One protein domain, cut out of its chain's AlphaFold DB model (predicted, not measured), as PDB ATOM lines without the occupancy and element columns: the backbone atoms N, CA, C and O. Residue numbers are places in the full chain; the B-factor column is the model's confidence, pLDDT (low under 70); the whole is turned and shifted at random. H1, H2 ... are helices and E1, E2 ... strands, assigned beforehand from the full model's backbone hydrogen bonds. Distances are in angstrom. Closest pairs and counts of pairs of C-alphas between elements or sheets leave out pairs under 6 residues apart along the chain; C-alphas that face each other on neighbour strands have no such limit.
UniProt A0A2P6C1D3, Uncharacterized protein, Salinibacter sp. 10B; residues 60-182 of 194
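This is residues 60 to 182 of the 194 residues of an uncharacterized protein of Salinibacter sp. 10B (UniProt A0A2P6C1D3). Two strongly twisted sheets of four strands lie face to face as a compact sandwich, E2, E1, E4, E6 in one and E3, E8, E7, E5 in the other, with their strands running nearly along each other. The second sheet is curled like part of a barrel, the short helix H1 sits near the first sheet, and long loops join several strands. The printed part has 123 residues, in the order E1 E2 E3 E4 H1 E5 E6 E7 E8; both sheets are mixed, and the class is mostly strand, though under half of the residues are in named elements. The radius of gyration of the C-alphas is 13.0 A, and the spans are 37 by 27 by 25 A.

Find C-alpha 60 at (114.506, 94.740, 106.664); from there E1, the longest strand, runs 28.6 A over residues 60 to 69. Next come E2, residues 84 to 88, 13.0 A, and E3, residues 96 to 99, 10.3 A. E4, residues 103 to 108, is 16.2 A long, and H1, residues 110 to 113, is 5.4 A. E5 holds residues 123 to 126, 9.5 A, and E6 residues 149 to 154, 16.5 A. E7 spans residues 162 to 167, 16.8 A, and E8 residues 175 to 180, 16.3 A, ending at C-alpha 180 at (114.586, 81.595, 102.790).

Look first at E1: its pairing is staggered, with E4 over residues 61 to 65 and with E2 over 65 to 69. E1 and E4 are parallel at 30 degrees, with N 63 and O 105 2.8 A apart. E1 and E2, a hairpin, are antiparallel at 158 degrees, with N 68 and O 85 3.0 A apart. E4 and E6 are antiparallel, N 106 and O 151 at 2.8 A. In the other sheet E3 and E8 are parallel, N 98 and O 178 at 2.8 A. The hairpin E7 and E8 is antiparallel, N 163 and O 177 at 2.9 A, and so is E7 with E5, N 126 and O 164 at 2.7 A. Where the sheets face each other, their centres are 9.4 A apart and their planes 11 degrees. H1 is on the first sheet at a height of 4.5 A, only just above its level; its closest C-alphas to E1 are those of Ser 111 and Val 67, 5.4 A. With four residues, H1 is too short for an O i to N i+4 pair; its one O i to N i+3 pair is within hydrogen-bond range.

The C-alphas of Asp 118 and Ser 182 are the two farthest apart, 39.2 A. The links E1 to E2 and E5 to E6 are long, 14 and 22 residues; in the second, residues 141 to 142 pair antiparallel with residues 152 to 153 of E6. The printed part has no cut, its mean pLDDT is 97.0, and no printed residue is under 70.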
ATOM      1  N   ALA A  60     115.715  95.491 106.352       96.12
ATOM      2  CA  ALA A  60     114.506  94.740 106.664       96.12
ATOM      3  C   ALA A  60     114.377  94.430 108.160       96.12
ATOM      4  O   ALA A  60     113.270  94.419 108.697       96.12
ATOM      5  N   GLN A  61     115.505  94.173 108.822       97.44
ATOM      6  CA  GLN A  61     115.584  93.978 110.262       97.44
ATOM      7  C   GLN A  61     116.994  94.298 110.767       97.44
ATOM      8  O   GLN A  61     117.993  94.040 110.089       97.44
ATOM      9  N   THR A  62     117.048  94.836 111.982       98.56
ATOM     10  CA  THR A  62     118.275  95.014 112.754       98.56
ATOM     11  C   THR A  62     118.270  94.039 113.923       98.56
ATOM     12  O   THR A  62     117.282  93.968 114.653       98.56
ATOM     13  N   TYR A  63     119.376  93.325 114.095       98.81
ATOM     14  CA  TYR A  63     119.658  92.440 115.216       98.81
ATOM     15  C   TYR A  63     120.676  93.086 116.149       98.81
ATOM     16  O   TYR A  63     121.687  93.627 115.692       98.81
ATOM     17  N   THR A  64     120.458  92.970 117.455       98.75
ATOM     18  CA  THR A  64     121.481  93.301 118.450       98.75
ATOM     19  C   THR A  64     122.353  92.076 118.708       98.75
ATOM     20  O   THR A  64     121.849  91.015 119.084       98.75
ATOM     21  N   VAL A  65     123.668  92.226 118.556       98.81
ATOM     22  CA  VAL A  65     124.654  91.167 118.795       98.81
ATOM     23  C   VAL A  65     125.411  91.446 120.086       98.81
ATOM     24  O   VAL A  65     126.072  92.475 120.238       98.81
ATOM     25  N   THR A  66     125.350  90.497 121.015       98.56
ATOM     26  CA  THR A  66     126.101  90.521 122.281       98.56
ATOM     27  C   THR A  66     126.903  89.237 122.458       98.56
ATOM     28  O   THR A  66     126.635  88.248 121.782       98.56
ATOM     29  N   VAL A  67     127.869  89.230 123.376       98.50
ATOM     30  CA  VAL A  67     128.577  88.017 123.816       98.50
ATOM     31  C   VAL A  67     128.143  87.688 125.240       98.50
ATOM     32  O   VAL A  67     128.193  88.551 126.119       98.50
ATOM     33  N   GLN A  68     127.713  86.450 125.471       97.44
ATOM     34  CA  GLN A  68     127.213  85.994 126.767       97.44
ATOM     35  C   GLN A  68     127.776  84.616 127.127       97.44
ATOM     36  O   GLN A  68     128.181  83.851 126.252       97.44
ATOM     37  N   GLU A  69     127.791  84.312 128.424       96.62
ATOM     38  CA  GLU A  69     128.137  82.987 128.952       96.62
ATOM     39  C   GLU A  69     127.162  81.923 128.432       96.62
ATOM     40  O   GLU A  69     125.956  82.163 128.347       96.62
ATOM     41  N   ILE A  70     127.683  80.736 128.129       97.19
ATOM     42  CA  ILE A  70     126.871  79.588 127.712       97.19
ATOM     43  C   ILE A  70     126.577  78.651 128.886       97.19
ATOM     44  O   ILE A  70     127.294  78.609 129.887       97.19
ATOM     45  N   ASP A  71     125.552  77.822 128.723       95.56
ATOM     46  CA  ASP A  71     125.336  76.637 129.548       95.56
ATOM     47  C   ASP A  71     125.155  75.388 128.667       95.56
ATOM     48  O   ASP A  71     125.324  75.428 127.448       95.56
ATOM     49  N   SER A  72     124.814  74.254 129.283       95.31
ATOM     50  CA  SER A  72     124.636  72.974 128.585       95.31
ATOM     51  C   SER A  72     123.482  72.940 127.571       95.31
ATOM     52  O   SER A  72     123.335  71.947 126.866       95.31
ATOM     53  N   SER A  73     122.618  73.959 127.531       94.06
ATOM     54  CA  SER A  73     121.550  74.080 126.532       94.06
ATOM     55  C   SER A  73     122.036  74.660 125.204       94.06
ATOM     56  O   SER A  73     121.382  74.441 124.184       94.06
ATOM     57  N   TYR A  74     123.188  75.343 125.187       97.19
ATOM     58  CA  TYR A  74     123.780  75.840 123.951       97.19
ATOM     59  C   TYR A  74     124.204  74.656 123.058       97.19
ATOM     60  O   TYR A  74     124.944  73.782 123.535       97.19
ATOM     61  N   PRO A  75     123.783  74.604 121.774       93.19
ATOM     62  CA  PRO A  75     123.972  73.429 120.915       93.19
ATOM     63  C   PRO A  75     125.422  72.969 120.740       93.19
ATOM     64  O   PRO A  75     125.659  71.781 120.533       93.19
ATOM     65  N   TYR A  76     126.386  73.887 120.848       96.00
ATOM     66  CA  TYR A  76     127.813  73.595 120.683       96.00
ATOM     67  C   TYR A  76     128.605  73.675 121.996       96.00
ATOM     68  O   TYR A  76     129.817  73.887 121.989       96.00
ATOM     69  N   SER A  77     127.930  73.531 123.141       96.50
ATOM     70  CA  SER A  77     128.540  73.691 124.469       96.50
ATOM     71  C   SER A  77     129.682  72.717 124.773       96.50
ATOM     72  O   SER A  77     130.579  73.067 125.532       96.50
ATOM     73  N   GLU A  78     129.701  71.522 124.175       97.00
ATOM     74  CA  GLU A  78     130.789  70.552 124.374       97.00
ATOM     75  C   GLU A  78     132.042  70.868 123.536       97.00
ATOM     76  O   GLU A  78     133.151  70.482 123.911       97.00
ATOM     77  N   GLN A  79     131.874  71.551 122.402       97.38
ATOM     78  CA  GLN A  79     132.948  71.899 121.470       97.38
ATOM     79  C   GLN A  79     133.502  73.310 121.715       97.38
ATOM     80  O   GLN A  79     134.668  73.575 121.419       97.38
ATOM     81  N   ASN A  80     132.681  74.209 122.263       96.75
ATOM     82  CA  ASN A  80     133.079  75.557 122.638       96.75
ATOM     83  C   ASN A  80     134.067  75.514 123.816       96.75
ATOM     84  O   ASN A  80     133.748  75.063 124.915       96.75
ATOM     85  N   ASN A  81     135.286  76.003 123.590       93.31
ATOM     86  CA  ASN A  81     136.363  76.009 124.583       93.31
ATOM     87  C   ASN A  81     136.564  77.369 125.275       93.31
ATOM     88  O   ASN A  81     137.492  77.506 126.073       93.31
ATOM     89  N   VAL A  82     135.719  78.359 124.974       95.06
ATOM     90  CA  VAL A  82     135.814  79.731 125.500       95.06
ATOM     91  C   VAL A  82     134.734  80.078 126.524       95.06
ATOM     92  O   VAL A  82     134.867  81.087 127.209       95.06
ATOM     93  N   GLY A  83     133.685  79.260 126.648       96.62
ATOM     94  CA  GLY A  83     132.606  79.438 127.629       96.62
ATOM     95  C   GLY A  83     131.603  80.542 127.288       96.62
ATOM     96  O   GLY A  83     130.677  80.785 128.054       96.62
ATOM     97  N   VAL A  84     131.747  81.186 126.130       97.44
ATOM     98  CA  VAL A  84     130.877  82.274 125.674       97.44
ATOM     99  C   VAL A  84     130.460  82.064 124.223       97.44
ATOM    100  O   VAL A  84     131.181  81.435 123.449       97.44
ATOM    101  N   ALA A  85     129.310  82.611 123.847       98.25
ATOM    102  CA  ALA A  85     128.795  82.604 122.482       98.25
ATOM    103  C   ALA A  85     128.041  83.907 122.190       98.25
ATOM    104  O   ALA A  85     127.743  84.696 123.093       98.25
ATOM    105  N   TYR A  86     127.747  84.145 120.915       98.50
ATOM    106  CA  TYR A  86     126.887  85.240 120.511       98.50
ATOM    107  C   TYR A  86     125.455  85.000 120.973       98.50
ATOM    108  O   TYR A  86     124.907  83.902 120.845       98.50
ATOM    109  N   ALA A  87     124.844  86.071 121.459       98.38
ATOM    110  CA  ALA A  87     123.415  86.166 121.643       98.38
ATOM    111  C   ALA A  87     122.843  87.201 120.683       98.38
ATOM    112  O   ALA A  87     123.292  88.354 120.669       98.38
ATOM    113  N   ILE A  88     121.846  86.772 119.915       98.56
ATOM    114  CA  ILE A  88     121.093  87.610 118.988       98.56
ATOM    115  C   ILE A  88     119.807  88.027 119.689       98.56
ATOM    116  O   ILE A  88     119.076  87.179 120.195       98.56
ATOM    117  N   ASP A  89     119.576  89.334 119.800       98.38
ATOM    118  CA  ASP A  89     118.428  89.915 120.513       98.38
ATOM    119  C   ASP A  89     118.257  89.371 121.949       98.38
ATOM    120  O   ASP A  89     117.159  89.291 122.502       98.38
ATOM    121  N   GLY A  90     119.381  89.014 122.579       97.56
ATOM    122  CA  GLY A  90     119.444  88.484 123.941       97.56
ATOM    123  C   GLY A  90     119.338  86.961 124.065       97.56
ATOM    124  O   GLY A  90     119.465  86.461 125.182       97.56
ATOM    125  N   GLU A  91     119.166  86.221 122.968       97.88
ATOM    126  CA  GLU A  91     119.116  84.754 122.957       97.88
ATOM    127  C   GLU A  91     120.441  84.150 122.462       97.88
ATOM    128  O   GLU A  91     120.844  84.338 121.312       97.88
ATOM    129  N   VAL A  92     121.132  83.418 123.343       98.06
ATOM    130  CA  VAL A  92     122.407  82.740 123.048       98.06
ATOM    131  C   VAL A  92     122.201  81.637 122.014       98.06
ATOM    132  O   VAL A  92     121.427  80.711 122.243       98.06
ATOM    133  N   GLY A  93     122.941  81.703 120.905       96.31
ATOM    134  CA  GLY A  93     122.868  80.691 119.850       96.31
ATOM    135  C   GLY A  93     121.520  80.635 119.131       96.31
ATOM    136  O   GLY A  93     121.173  79.578 118.606       96.31
ATOM    137  N   ALA A  94     120.765  81.741 119.125       97.69
ATOM    138  CA  ALA A  94     119.481  81.837 118.440       97.69
ATOM    139  C   ALA A  94     119.581  81.362 116.985       97.69
ATOM    140  O   ALA A  94     120.499  81.750 116.254       97.69
ATOM    141  N   VAL A  95     118.612  80.563 116.548       97.81
ATOM    142  CA  VAL A  95     118.445  80.264 115.123       97.81
ATOM    143  C   VAL A  95     117.669  81.418 114.502       97.81
ATOM    144  O   VAL A  95     116.535  81.684 114.902       97.81
ATOM    145  N   ILE A  96     118.280  82.108 113.543       98.44
ATOM    146  CA  ILE A  96     117.658  83.232 112.833       98.44
ATOM    147  C   ILE A  96     117.372  82.862 111.383       98.44
ATOM    148  O   ILE A  96     118.083  82.054 110.792       98.44
ATOM    149  N   THR A  97     116.346  83.484 110.808       98.44
ATOM    150  CA  THR A  97     115.968  83.297 109.406       98.44
ATOM    151  C   THR A  97     116.005  84.635 108.690       98.44
ATOM    152  O   THR A  97     115.355  85.587 109.123       98.44
ATOM    153  N   LEU A  98     116.750  84.691 107.591       98.19
ATOM    154  CA  LEU A  98     116.817  85.836 106.692       98.19
ATOM    155  C   LEU A  98     116.162  85.483 105.358       98.19
ATOM    156  O   LEU A  98     116.083  84.318 104.979       98.19
ATOM    157  N   GLU A  99     115.729  86.493 104.615       97.88
ATOM    158  CA  GLU A  99     115.143  86.315 103.293       97.88
ATOM    159  C   GLU A  99     116.070  86.858 102.202       97.88
ATOM    160  O   GLU A  99     116.632  87.950 102.327       97.88
ATOM    161  N   ARG A 100     116.179  86.125 101.092       97.56
ATOM    162  CA  ARG A 100     116.920  86.558  99.901       97.56
ATOM    163  C   ARG A 100     116.385  87.875  99.343       97.56
ATOM    164  O   ARG A 100     115.171  88.080  99.246       97.56
ATOM    165  N   GLY A 101     117.304  88.732  98.901       95.56
ATOM    166  CA  GLY A 101     117.009  90.045  98.324       95.56
ATOM    167  C   GLY A 101     116.652  91.123  99.350       95.56
ATOM    168  O   GLY A 101     116.103  92.153  98.961       95.56
ATOM    169  N   LYS A 102     116.911  90.880 100.642       96.69
ATOM    170  CA  LYS A 102     116.762  91.863 101.719       96.69
ATOM    171  C   LYS A 102     118.112  92.150 102.378       96.69
ATOM    172  O   LYS A 102     118.968  91.267 102.456       96.69
ATOM    173  N   THR A 103     118.256  93.354 102.929       97.94
ATOM    174  CA  THR A 103     119.390  93.723 103.785       97.94
ATOM    175  C   THR A 103     119.047  93.577 105.253       97.94
ATOM    176  O   THR A 103     118.000  94.038 105.710       97.94
ATOM    177  N   TYR A 104     119.979  93.015 106.009       98.56
ATOM    178  CA  TYR A 104     119.923  92.903 107.460       98.56
ATOM    179  C   TYR A 104     121.113  93.614 108.092       98.56
ATOM    180  O   TYR A 104     122.202  93.652 107.516       98.56
ATOM    181  N   ALA A 105     120.905  94.174 109.279       98.56
ATOM    182  CA  ALA A 105     121.948  94.821 110.062       98.56
ATOM    183  C   ALA A 105     122.187  94.056 111.367       98.56
ATOM    184  O   ALA A 105     121.245  93.688 112.060       98.56
ATOM    185  N   PHE A 106     123.452  93.863 111.717       98.81
ATOM    186  CA  PHE A 106     123.903  93.280 112.974       98.81
ATOM    187  C   PHE A 106     124.665  94.354 113.745       98.81
ATOM    188  O   PHE A 106     125.801  94.688 113.405       98.81
ATOM    189  N   GLU A 107     124.022  94.944 114.749       98.75
ATOM    190  CA  GLU A 107     124.617  95.966 115.609       98.75
ATOM    191  C   GLU A 107     125.436  95.298 116.714       98.75
ATOM    192  O   GLU A 107     124.909  94.562 117.548       98.75
ATOM    193  N   LEU A 108     126.746  95.536 116.693       98.75
ATOM    194  CA  LEU A 108     127.707  94.927 117.602       98.75
ATOM    195  C   LEU A 108     127.817  95.759 118.881       98.75
ATOM    196  O   LEU A 108     128.348  96.875 118.876       98.75
ATOM    197  N   GLU A 109     127.345  95.198 119.989       98.50
ATOM    198  CA  GLU A 109     127.470  95.819 121.306       98.50
ATOM    199  C   GLU A 109     128.909  95.752 121.837       98.50
ATOM    200  O   GLU A 109     129.731  94.950 121.397       98.50
ATOM    201  N   SER A 110     129.214  96.538 122.873       97.44
ATOM    202  CA  SER A 110     130.561  96.605 123.470       97.44
ATOM    203  C   SER A 110     131.112  95.251 123.939       97.44
ATOM    204  O   SER A 110     132.321  95.033 123.886       97.44
ATOM    205  N   SER A 111     130.235  94.319 124.331       97.50
ATOM    206  CA  SER A 111     130.606  92.936 124.681       97.50
ATOM    207  C   SER A 111     131.242  92.143 123.530       97.50
ATOM    208  O   SER A 111     131.889  91.132 123.777       97.50
ATOM    209  N   VAL A 112     131.079  92.584 122.281       98.38
ATOM    210  CA  VAL A 112     131.737  91.988 121.113       98.38
ATOM    211  C   VAL A 112     133.205  92.430 121.029       98.38
ATOM    212  O   VAL A 112     134.061  91.643 120.641       98.38
ATOM    213  N   ASP A 113     133.527  93.655 121.446       97.69
ATOM    214  CA  ASP A 113     134.888  94.210 121.399       97.69
ATOM    215  C   ASP A 113     135.719  93.894 122.646       97.69
ATOM    216  O   ASP A 113     136.900  93.567 122.566       97.69
ATOM    217  N   SER A 114     135.087  93.981 123.813       91.69
ATOM    218  CA  SER A 114     135.706  93.773 125.125       91.69
ATOM    219  C   SER A 114     134.791  92.904 125.989       91.69
ATOM    220  O   SER A 114     134.246  93.337 127.004       91.69
ATOM    221  N   GLY A 115     134.560  91.677 125.512       80.38
ATOM    222  CA  GLY A 115     133.613  90.723 126.088       80.38
ATOM    223  C   GLY A 115     134.018  90.128 127.442       80.38
ATOM    224  O   GLY A 115     135.035  90.514 128.013       80.38
ATOM    225  N   PRO A 116     133.254  89.142 127.955       81.94
ATOM    226  CA  PRO A 116     133.457  88.518 129.275       81.94
ATOM    227  C   PRO A 116     134.856  87.917 129.522       81.94
ATOM    228  O   PRO A 116     135.225  87.681 130.669       81.94
ATOM    229  N   ASN A 117     135.643  87.724 128.457       85.81
ATOM    230  CA  ASN A 117     137.011  87.202 128.478       85.81
ATOM    231  C   ASN A 117     138.091  88.264 128.183       85.81
ATOM    232  O   ASN A 117     139.232  87.900 127.902       85.81
ATOM    233  N   ASP A 118     137.740  89.557 128.210       90.69
ATOM    234  CA  ASP A 118     138.622  90.696 127.895       90.69
ATOM    235  C   ASP A 118     139.298  90.590 126.509       90.69
ATOM    236  O   ASP A 118     140.413  91.076 126.292       90.69
ATOM    237  N   LEU A 119     138.628  89.938 125.555       92.00
ATOM    238  CA  LEU A 119     139.107  89.725 124.191       92.00
ATOM    239  C   LEU A 119     138.036  90.126 123.167       92.00
ATOM    240  O   LEU A 119     136.843  90.007 123.455       92.00
ATOM    241  N   PRO A 120     138.450  90.559 121.964       96.00
ATOM    242  CA  PRO A 120     137.531  90.824 120.874       96.00
ATOM    243  C   PRO A 120     136.999  89.533 120.253       96.00
ATOM    244  O   PRO A 120     137.720  88.542 120.070       96.00
ATOM    245  N   HIS A 121     135.746  89.606 119.823       97.94
ATOM    246  CA  HIS A 121     135.012  88.564 119.126       97.94
ATOM    247  C   HIS A 121     134.577  89.090 117.746       97.94
ATOM    248  O   HIS A 121     133.443  89.538 117.600       97.94
ATOM    249  N   PRO A 122     135.459  89.070 116.730       98.38
ATOM    250  CA  PRO A 122     135.140  89.500 115.368       98.38
ATOM    251  C   PRO A 122     133.929  88.763 114.788       98.38
ATOM    252  O   PRO A 122     133.952  87.537 114.721       98.38
ATOM    253  N   PHE A 123     132.888  89.487 114.377       98.75
ATOM    254  CA  PHE A 123     131.655  88.911 113.834       98.75
ATOM    255  C   PHE A 123     131.737  88.750 112.313       98.75
ATOM    256  O   PHE A 123     132.103  89.692 111.609       98.75
ATOM    257  N   TYR A 124     131.353  87.590 111.783       98.75
ATOM    258  CA  TYR A 124     131.228  87.369 110.337       98.75
ATOM    259  C   TYR A 124     130.137  86.341 110.003       98.75
ATOM    260  O   TYR A 124     129.647  85.633 110.884       98.75
ATOM    261  N   VAL A 125     129.766  86.248 108.722       98.81
ATOM    262  CA  VAL A 125     128.885  85.191 108.202       98.81
ATOM    263  C   VAL A 125     129.748  84.032 107.710       98.81
ATOM    264  O   VAL A 125     130.615  84.232 106.870       98.81
ATOM    265  N   GLY A 126     129.546  82.829 108.233       98.44
ATOM    266  CA  GLY A 126     130.273  81.614 107.881       98.44
ATOM    267  C   GLY A 126     129.436  80.627 107.071       98.44
ATOM    268  O   GLY A 126     128.206  80.670 107.049       98.44
ATOM    269  N   THR A 127     130.127  79.698 106.419       98.50
ATOM    270  CA  THR A 127     129.537  78.579 105.667       98.50
ATOM    271  C   THR A 127     129.436  77.293 106.495       98.50
ATOM    272  O   THR A 127     128.888  76.299 106.021       98.50
ATOM    273  N   SER A 128     129.936  77.295 107.737       98.19
ATOM    274  CA  SER A 128     129.869  76.159 108.654       98.19
ATOM    275  C   SER A 128     129.671  76.575 110.119       98.19
ATOM    276  O   SER A 128     129.858  77.723 110.524       98.19
ATOM    277  N   ALA A 129     129.339  75.592 110.958       97.44
ATOM    278  CA  ALA A 129     129.221  75.771 112.401       97.44
ATOM    279  C   ALA A 129     130.577  75.895 113.136       97.44
ATOM    280  O   ALA A 129     130.576  76.166 114.337       97.44
ATOM    281  N   GLU A 130     131.718  75.702 112.460       97.12
ATOM    282  CA  GLU A 130     133.029  75.644 113.119       97.12
ATOM    283  C   GLU A 130     133.480  77.004 113.653       97.12
ATOM    284  O   GLU A 130     133.859  77.078 114.817       97.12
ATOM    285  N   GLY A 131     133.389  78.083 112.876       96.06
ATOM    286  CA  GLY A 131     133.914  79.381 113.296       96.06
ATOM    287  C   GLY A 131     135.441  79.488 113.139       96.06
ATOM    288  O   GLY A 131     136.078  78.703 112.443       96.06
ATOM    289  N   GLY A 132     136.061  80.482 113.783       96.56
ATOM    290  CA  GLY A 132     137.523  80.656 113.758       96.56
ATOM    291  C   GLY A 132     138.104  81.245 112.461       96.56
ATOM    292  O   GLY A 132     139.319  81.214 112.275       96.56
ATOM    293  N   GLY A 133     137.257  81.771 111.566       95.88
ATOM    294  CA  GLY A 133     137.653  82.558 110.392       95.88
ATOM    295  C   GLY A 133     138.064  81.744 109.160       95.88
ATOM    296  O   GLY A 133     138.520  82.317 108.175       95.88
ATOM    297  N   GLY A 134     137.932  80.415 109.195       94.56
ATOM    298  CA  GLY A 134     138.315  79.544 108.076       94.56
ATOM    299  C   GLY A 134     137.264  79.424 106.969       94.56
ATOM    300  O   GLY A 134     137.588  78.988 105.864       94.56
ATOM    301  N   ASP A 135     136.019  79.791 107.258       96.38
ATOM    302  CA  ASP A 135     134.833  79.447 106.472       96.38
ATOM    303  C   ASP A 135     133.963  80.666 106.127       96.38
ATOM    304  O   ASP A 135     132.755  80.530 105.933       96.38
ATOM    305  N   GLU A 136     134.573  81.850 106.034       97.75
ATOM    306  CA  GLU A 136     133.893  83.111 105.727       97.75
ATOM    307  C   GLU A 136     133.086  83.078 104.417       97.75
ATOM    308  O   GLU A 136     133.585  82.742 103.340       97.75
ATOM    309  N   TYR A 137     131.844  83.538 104.515       98.44
ATOM    310  CA  TYR A 137     130.966  83.910 103.421       98.44
ATOM    311  C   TYR A 137     130.946  85.439 103.307       98.44
ATOM    312  O   TYR A 137     130.471  86.133 104.202       98.44
ATOM    313  N   ASN A 138     131.482  85.969 102.206       97.56
ATOM    314  CA  ASN A 138     131.681  87.413 102.026       97.56
ATOM    315  C   ASN A 138     130.720  88.053 101.008       97.56
ATOM    316  O   ASN A 138     130.708  89.273 100.866       97.56
ATOM    317  N   ASP A 139     129.935  87.262 100.271       98.31
ATOM    318  CA  ASP A 139     129.051  87.812  99.241       98.31
ATOM    319  C   ASP A 139     127.861  88.548  99.869       98.31
ATOM    320  O   ASP A 139     127.111  87.973 100.653       98.31
ATOM    321  N   GLY A 140     127.714  89.836  99.557       97.81
ATOM    322  CA  GLY A 140     126.703  90.707 100.163       97.81
ATOM    323  C   GLY A 140     126.970  91.116 101.618       97.81
ATOM    324  O   GLY A 140     126.123  91.785 102.206       97.81
ATOM    325  N   VAL A 141     128.112  90.742 102.210       98.44
ATOM    326  CA  VAL A 141     128.464  91.092 103.597       98.44
ATOM    327  C   VAL A 141     129.425  92.280 103.613       98.44
ATOM    328  O   VAL A 141     130.510  92.218 103.035       98.44
ATOM    329  N   GLU A 142     129.071  93.349 104.323       98.31
ATOM    330  CA  GLU A 142     129.966  94.484 104.559       98.31
ATOM    331  C   GLU A 142     130.380  94.567 106.029       98.31
ATOM    332  O   GLU A 142     129.621  94.226 106.936       98.31
ATOM    333  N   ASN A 143     131.600  95.061 106.264       98.00
ATOM    334  CA  ASN A 143     132.196  95.176 107.599       98.00
ATOM    335  C   ASN A 143     132.301  93.823 108.340       98.00
ATOM    336  O   ASN A 143     132.186  93.757 109.563       98.00
ATOM    337  N   ALA A 144     132.532  92.735 107.599       97.62
ATOM    338  CA  ALA A 144     132.858  91.433 108.173       97.62
ATOM    339  C   ALA A 144     134.104  91.517 109.073       97.62
ATOM    340  O   ALA A 144     134.976  92.367 108.879       97.62
ATOM    341  N   GLN A 145     134.189  90.614 110.051       98.19
ATOM    342  CA  GLN A 145     135.238  90.570 111.075       98.19
ATOM    343  C   GLN A 145     135.283  91.816 111.982       98.19
ATOM    344  O   GLN A 145     136.244  92.017 112.730       98.19
ATOM    345  N   ALA A 146     134.251  92.663 111.965       98.38
ATOM    346  CA  ALA A 146     134.174  93.795 112.873       98.38
ATOM    347  C   ALA A 146     133.911  93.350 114.315       98.38
ATOM    348  O   ALA A 146     133.250  92.346 114.578       98.38
ATOM    349  N   THR A 147     134.418  94.139 115.259       98.38
ATOM    350  CA  THR A 147     134.161  93.979 116.698       98.38
ATOM    351  C   THR A 147     133.287  95.099 117.259       98.38
ATOM    352  O   THR A 147     132.789  95.001 118.375       98.38
ATOM    353  N   THR A 148     133.089  96.168 116.484       98.25
ATOM    354  CA  THR A 148     132.291  97.347 116.835       98.25
ATOM    355  C   THR A 148     131.524  97.853 115.616       98.25
ATOM    356  O   THR A 148     131.909  97.601 114.471       98.25
ATOM    357  N   GLY A 149     130.455  98.612 115.860       98.31
ATOM    358  CA  GLY A 149     129.633  99.190 114.801       98.31
ATOM    359  C   GLY A 149     128.622  98.188 114.257       98.31
ATOM    360  O   GLY A 149     128.059  97.407 115.016       98.31
ATOM    361  N   THR A 150     128.374  98.229 112.952       98.62
ATOM    362  CA  THR A 150     127.333  97.421 112.307       98.62
ATOM    363  C   THR A 150     127.943  96.572 111.201       98.62
ATOM    364  O   THR A 150     128.683  97.099 110.369       98.62
ATOM    365  N   VAL A 151     127.625  95.279 111.184       98.75
ATOM    366  CA  VAL A 151     127.829  94.402 110.020       98.75
ATOM    367  C   VAL A 151     126.528  94.376 109.232       98.75
ATOM    368  O   VAL A 151     125.462  94.185 109.817       98.75
ATOM    369  N   THR A 152     126.586  94.588 107.923       98.56
ATOM    370  CA  THR A 152     125.408  94.523 107.048       98.56
ATOM    371  C   THR A 152     125.494  93.297 106.157       98.56
ATOM    372  O   THR A 152     126.572  92.923 105.699       98.56
ATOM    373  N   PHE A 153     124.352  92.656 105.924       98.62
ATOM    374  CA  PHE A 153     124.239  91.530 105.010       98.62
ATOM    375  C   PHE A 153     123.065  91.749 104.053       98.62
ATOM    376  O   PHE A 153     121.908  91.579 104.437       98.62
ATOM    377  N   SER A 154     123.371  92.146 102.819       98.31
ATOM    378  CA  SER A 154     122.433  92.135 101.690       98.31
ATOM    379  C   SER A 154     122.406  90.733 101.099       98.31
ATOM    380  O   SER A 154     123.319  90.358 100.370       98.31
ATOM    381  N   VAL A 155     121.386  89.943 101.444       98.19
ATOM    382  CA  VAL A 155     121.332  88.506 101.139       98.19
ATOM    383  C   VAL A 155     121.195  88.280  99.625       98.19
ATOM    384  O   VAL A 155     120.139  88.605  99.064       98.19
ATOM    385  N   PRO A 156     122.198  87.689  98.943       97.31
ATOM    386  CA  PRO A 156     122.129  87.440  97.504       97.31
ATOM    387  C   PRO A 156     120.992  86.485  97.118       97.31
ATOM    388  O   PRO A 156     120.583  85.615  97.887       97.31
ATOM    389  N   SER A 157     120.498  86.602  95.883       96.00
ATOM    390  CA  SER A 157     119.441  85.721  95.357       96.00
ATOM    391  C   SER A 157     119.862  84.253  95.210       96.00
ATOM    392  O   SER A 157     119.010  83.383  95.064       96.00
ATOM    393  N   ASP A 158     121.162  83.980  95.205       96.31
ATOM    394  CA  ASP A 158     121.777  82.655  95.111       96.31
ATOM    395  C   ASP A 158     122.508  82.247  96.401       96.31
ATOM    396  O   ASP A 158     123.237  81.252  96.404       96.31
ATOM    397  N   ALA A 159     122.279  82.966  97.508       97.94
ATOM    398  CA  ALA A 159     122.800  82.595  98.819       97.94
ATOM    399  C   ALA A 159     122.395  81.151  99.186       97.94
ATOM    400  O   ALA A 159     121.247  80.768  98.924       97.94
ATOM    401  N   PRO A 160     123.280  80.343  99.805       98.31
ATOM    402  CA  PRO A 160     122.933  79.009 100.297       98.31
ATOM    403  C   PRO A 160     121.770  79.042 101.295       98.31
ATOM    404  O   PRO A 160     121.655  79.995 102.054       98.31
ATOM    405  N   ASP A 161     120.954  77.984 101.346       98.44
ATOM    406  CA  ASP A 161     119.815  77.877 102.285       98.44
ATOM    407  C   ASP A 161     120.242  77.887 103.765       98.44
ATOM    408  O   ASP A 161     119.434  78.160 104.651       98.44
ATOM    409  N   GLN A 162     121.507  77.564 104.042       98.62
ATOM    410  CA  GLN A 162     122.069  77.522 105.384       98.62
ATOM    411  C   GLN A 162     123.420  78.232 105.403       98.62
ATOM    412  O   GLN A 162     124.349  77.857 104.683       98.62
ATOM    413  N   LEU A 163     123.511  79.232 106.269       98.81
ATOM    414  CA  LEU A 163     124.725  79.928 106.662       98.81
ATOM    415  C   LEU A 163     124.802  79.949 108.193       98.81
ATOM    416  O   LEU A 163     123.944  79.414 108.900       98.81
ATOM    417  N   PHE A 164     125.850  80.566 108.720       98.75
ATOM    418  CA  PHE A 164     126.069  80.722 110.152       98.75
ATOM    419  C   PHE A 164     126.520  82.151 110.432       98.75
ATOM    420  O   PHE A 164     127.198  82.754 109.610       98.75
ATOM    421  N   TYR A 165     126.189  82.706 111.591       98.69
ATOM    422  CA  TYR A 165     126.917  83.866 112.117       98.69
ATOM    423  C   TYR A 165     127.981  83.347 113.078       98.69
ATOM    424  O   TYR A 165     127.679  82.454 113.863       98.69
ATOM    425  N   GLN A 166     129.219  83.836 113.001       98.50
ATOM    426  CA  GLN A 166     130.368  83.210 113.657       98.50
ATOM    427  C   GLN A 166     131.415  84.200 114.159       98.50
ATOM    428  O   GLN A 166     131.444  85.367 113.768       98.50
ATOM    429  N   CYS A 167     132.276  83.712 115.062       98.25
ATOM    430  CA  CYS A 167     133.394  84.472 115.615       98.25
ATOM    431  C   CYS A 167     134.690  84.151 114.871       98.25
ATOM    432  O   CYS A 167     135.038  82.978 114.722       98.25
ATOM    433  N   GLY A 168     135.426  85.165 114.417       98.00
ATOM    434  CA  GLY A 168     136.673  84.993 113.661       98.00
ATOM    435  C   GLY A 168     137.833  84.432 114.477       98.00
ATOM    436  O   GLY A 168     138.750  83.848 113.915       98.00
ATOM    437  N   ASN A 169     137.784  84.567 115.802       96.50
ATOM    438  CA  ASN A 169     138.867  84.137 116.691       96.50
ATOM    439  C   ASN A 169     138.609  82.781 117.353       96.50
ATOM    440  O   ASN A 169     139.554  82.095 117.740       96.50
ATOM    441  N   HIS A 170     137.343  82.408 117.528       96.06
ATOM    442  CA  HIS A 170     136.959  81.283 118.369       96.06
ATOM    443  C   HIS A 170     135.978  80.379 117.645       96.06
ATOM    444  O   HIS A 170     135.058  80.842 116.967       96.06
ATOM    445  N   VAL A 171     136.172  79.080 117.833       97.38
ATOM    446  CA  VAL A 171     135.294  78.068 117.263       97.38
ATOM    447  C   VAL A 171     134.008  77.939 118.075       97.38
ATOM    448  O   VAL A 171     134.017  78.137 119.292       97.38
ATOM    449  N   TYR A 172     132.912  77.585 117.406       97.94
ATOM    450  CA  TYR A 172     131.623  77.268 118.024       97.94
ATOM    451  C   TYR A 172     131.076  78.376 118.939       97.94
ATOM    452  O   TYR A 172     130.551  78.100 120.015       97.94
ATOM    453  N   MET A 173     131.239  79.636 118.533       97.94
ATOM    454  CA  MET A 173     130.695  80.807 119.236       97.94
ATOM    455  C   MET A 173     129.388  81.327 118.637       97.94
ATOM    456  O   MET A 173     128.792  82.246 119.188       97.94
ATOM    457  N   GLY A 174     128.969  80.812 117.489       97.56
ATOM    458  CA  GLY A 174     127.852  81.348 116.733       97.56
ATOM    459  C   GLY A 174     126.591  80.505 116.765       97.56
ATOM    460  O   GLY A 174     126.339  79.751 117.708       97.56
ATOM    461  N   GLY A 175     125.800  80.634 115.711       98.06
ATOM    462  CA  GLY A 175     124.544  79.917 115.553       98.06
ATOM    463  C   GLY A 175     124.114  79.833 114.097       98.06
ATOM    464  O   GLY A 175     124.766  80.365 113.195       98.06
ATOM    465  N   GLU A 176     123.031  79.098 113.880       98.44
ATOM    466  CA  GLU A 176     122.496  78.842 112.549       98.44
ATOM    467  C   GLU A 176     121.738  80.062 112.010       98.44
ATOM    468  O   GLU A 176     120.974  80.718 112.724       98.44
ATOM    469  N   MET A 177     121.958  80.340 110.727       98.56
ATOM    470  CA  MET A 177     121.272  81.362 109.951       98.56
ATOM    471  C   MET A 177     120.626  80.690 108.737       98.56
ATOM    472  O   MET A 177     121.296  80.365 107.756       98.56
ATOM    473  N   GLY A 178     119.319  80.460 108.817       98.56
ATOM    474  CA  GLY A 178     118.530  79.964 107.695       98.56
ATOM    475  C   GLY A 178     118.298  81.068 106.668       98.56
ATOM    476  O   GLY A 178     118.029  82.212 107.036       98.56
ATOM    477  N   ILE A 179     118.384  80.726 105.386       98.44
ATOM    478  CA  ILE A 179     118.097  81.638 104.282       98.44
ATOM    479  C   ILE A 179     116.892  81.115 103.507       98.44
ATOM    480  O   ILE A 179     116.920  80.025 102.934       98.44
ATOM    481  N   GLU A 180     115.835  81.914 103.470       97.75
ATOM    482  CA  GLU A 180     114.586  81.595 102.790       97.75
ATOM    483  C   GLU A 180     114.348  82.525 101.600       97.75
ATOM    484  O   GLU A 180     114.886  83.630 101.502       97.75
ATOM    485  N   ASP A 181     113.510  82.089 100.665       94.81
ATOM    486  CA  ASP A 181     113.018  82.992  99.631       94.81
ATOM    487  C   ASP A 181     112.047  83.992 100.252       94.81
ATOM    488  O   ASP A 181     111.194  83.625 101.067       94.81
ATOM    489  N   SER A 182     112.134  85.259  99.841       83.62
ATOM    490  CA  SER A 182     111.179  86.253 100.316       83.62
ATOM    491  C   SER A 182     109.762  85.839  99.929       83.62
ATOM    492  O   SER A 182     109.451  85.585  98.762       83.62
TER     493      SER A 182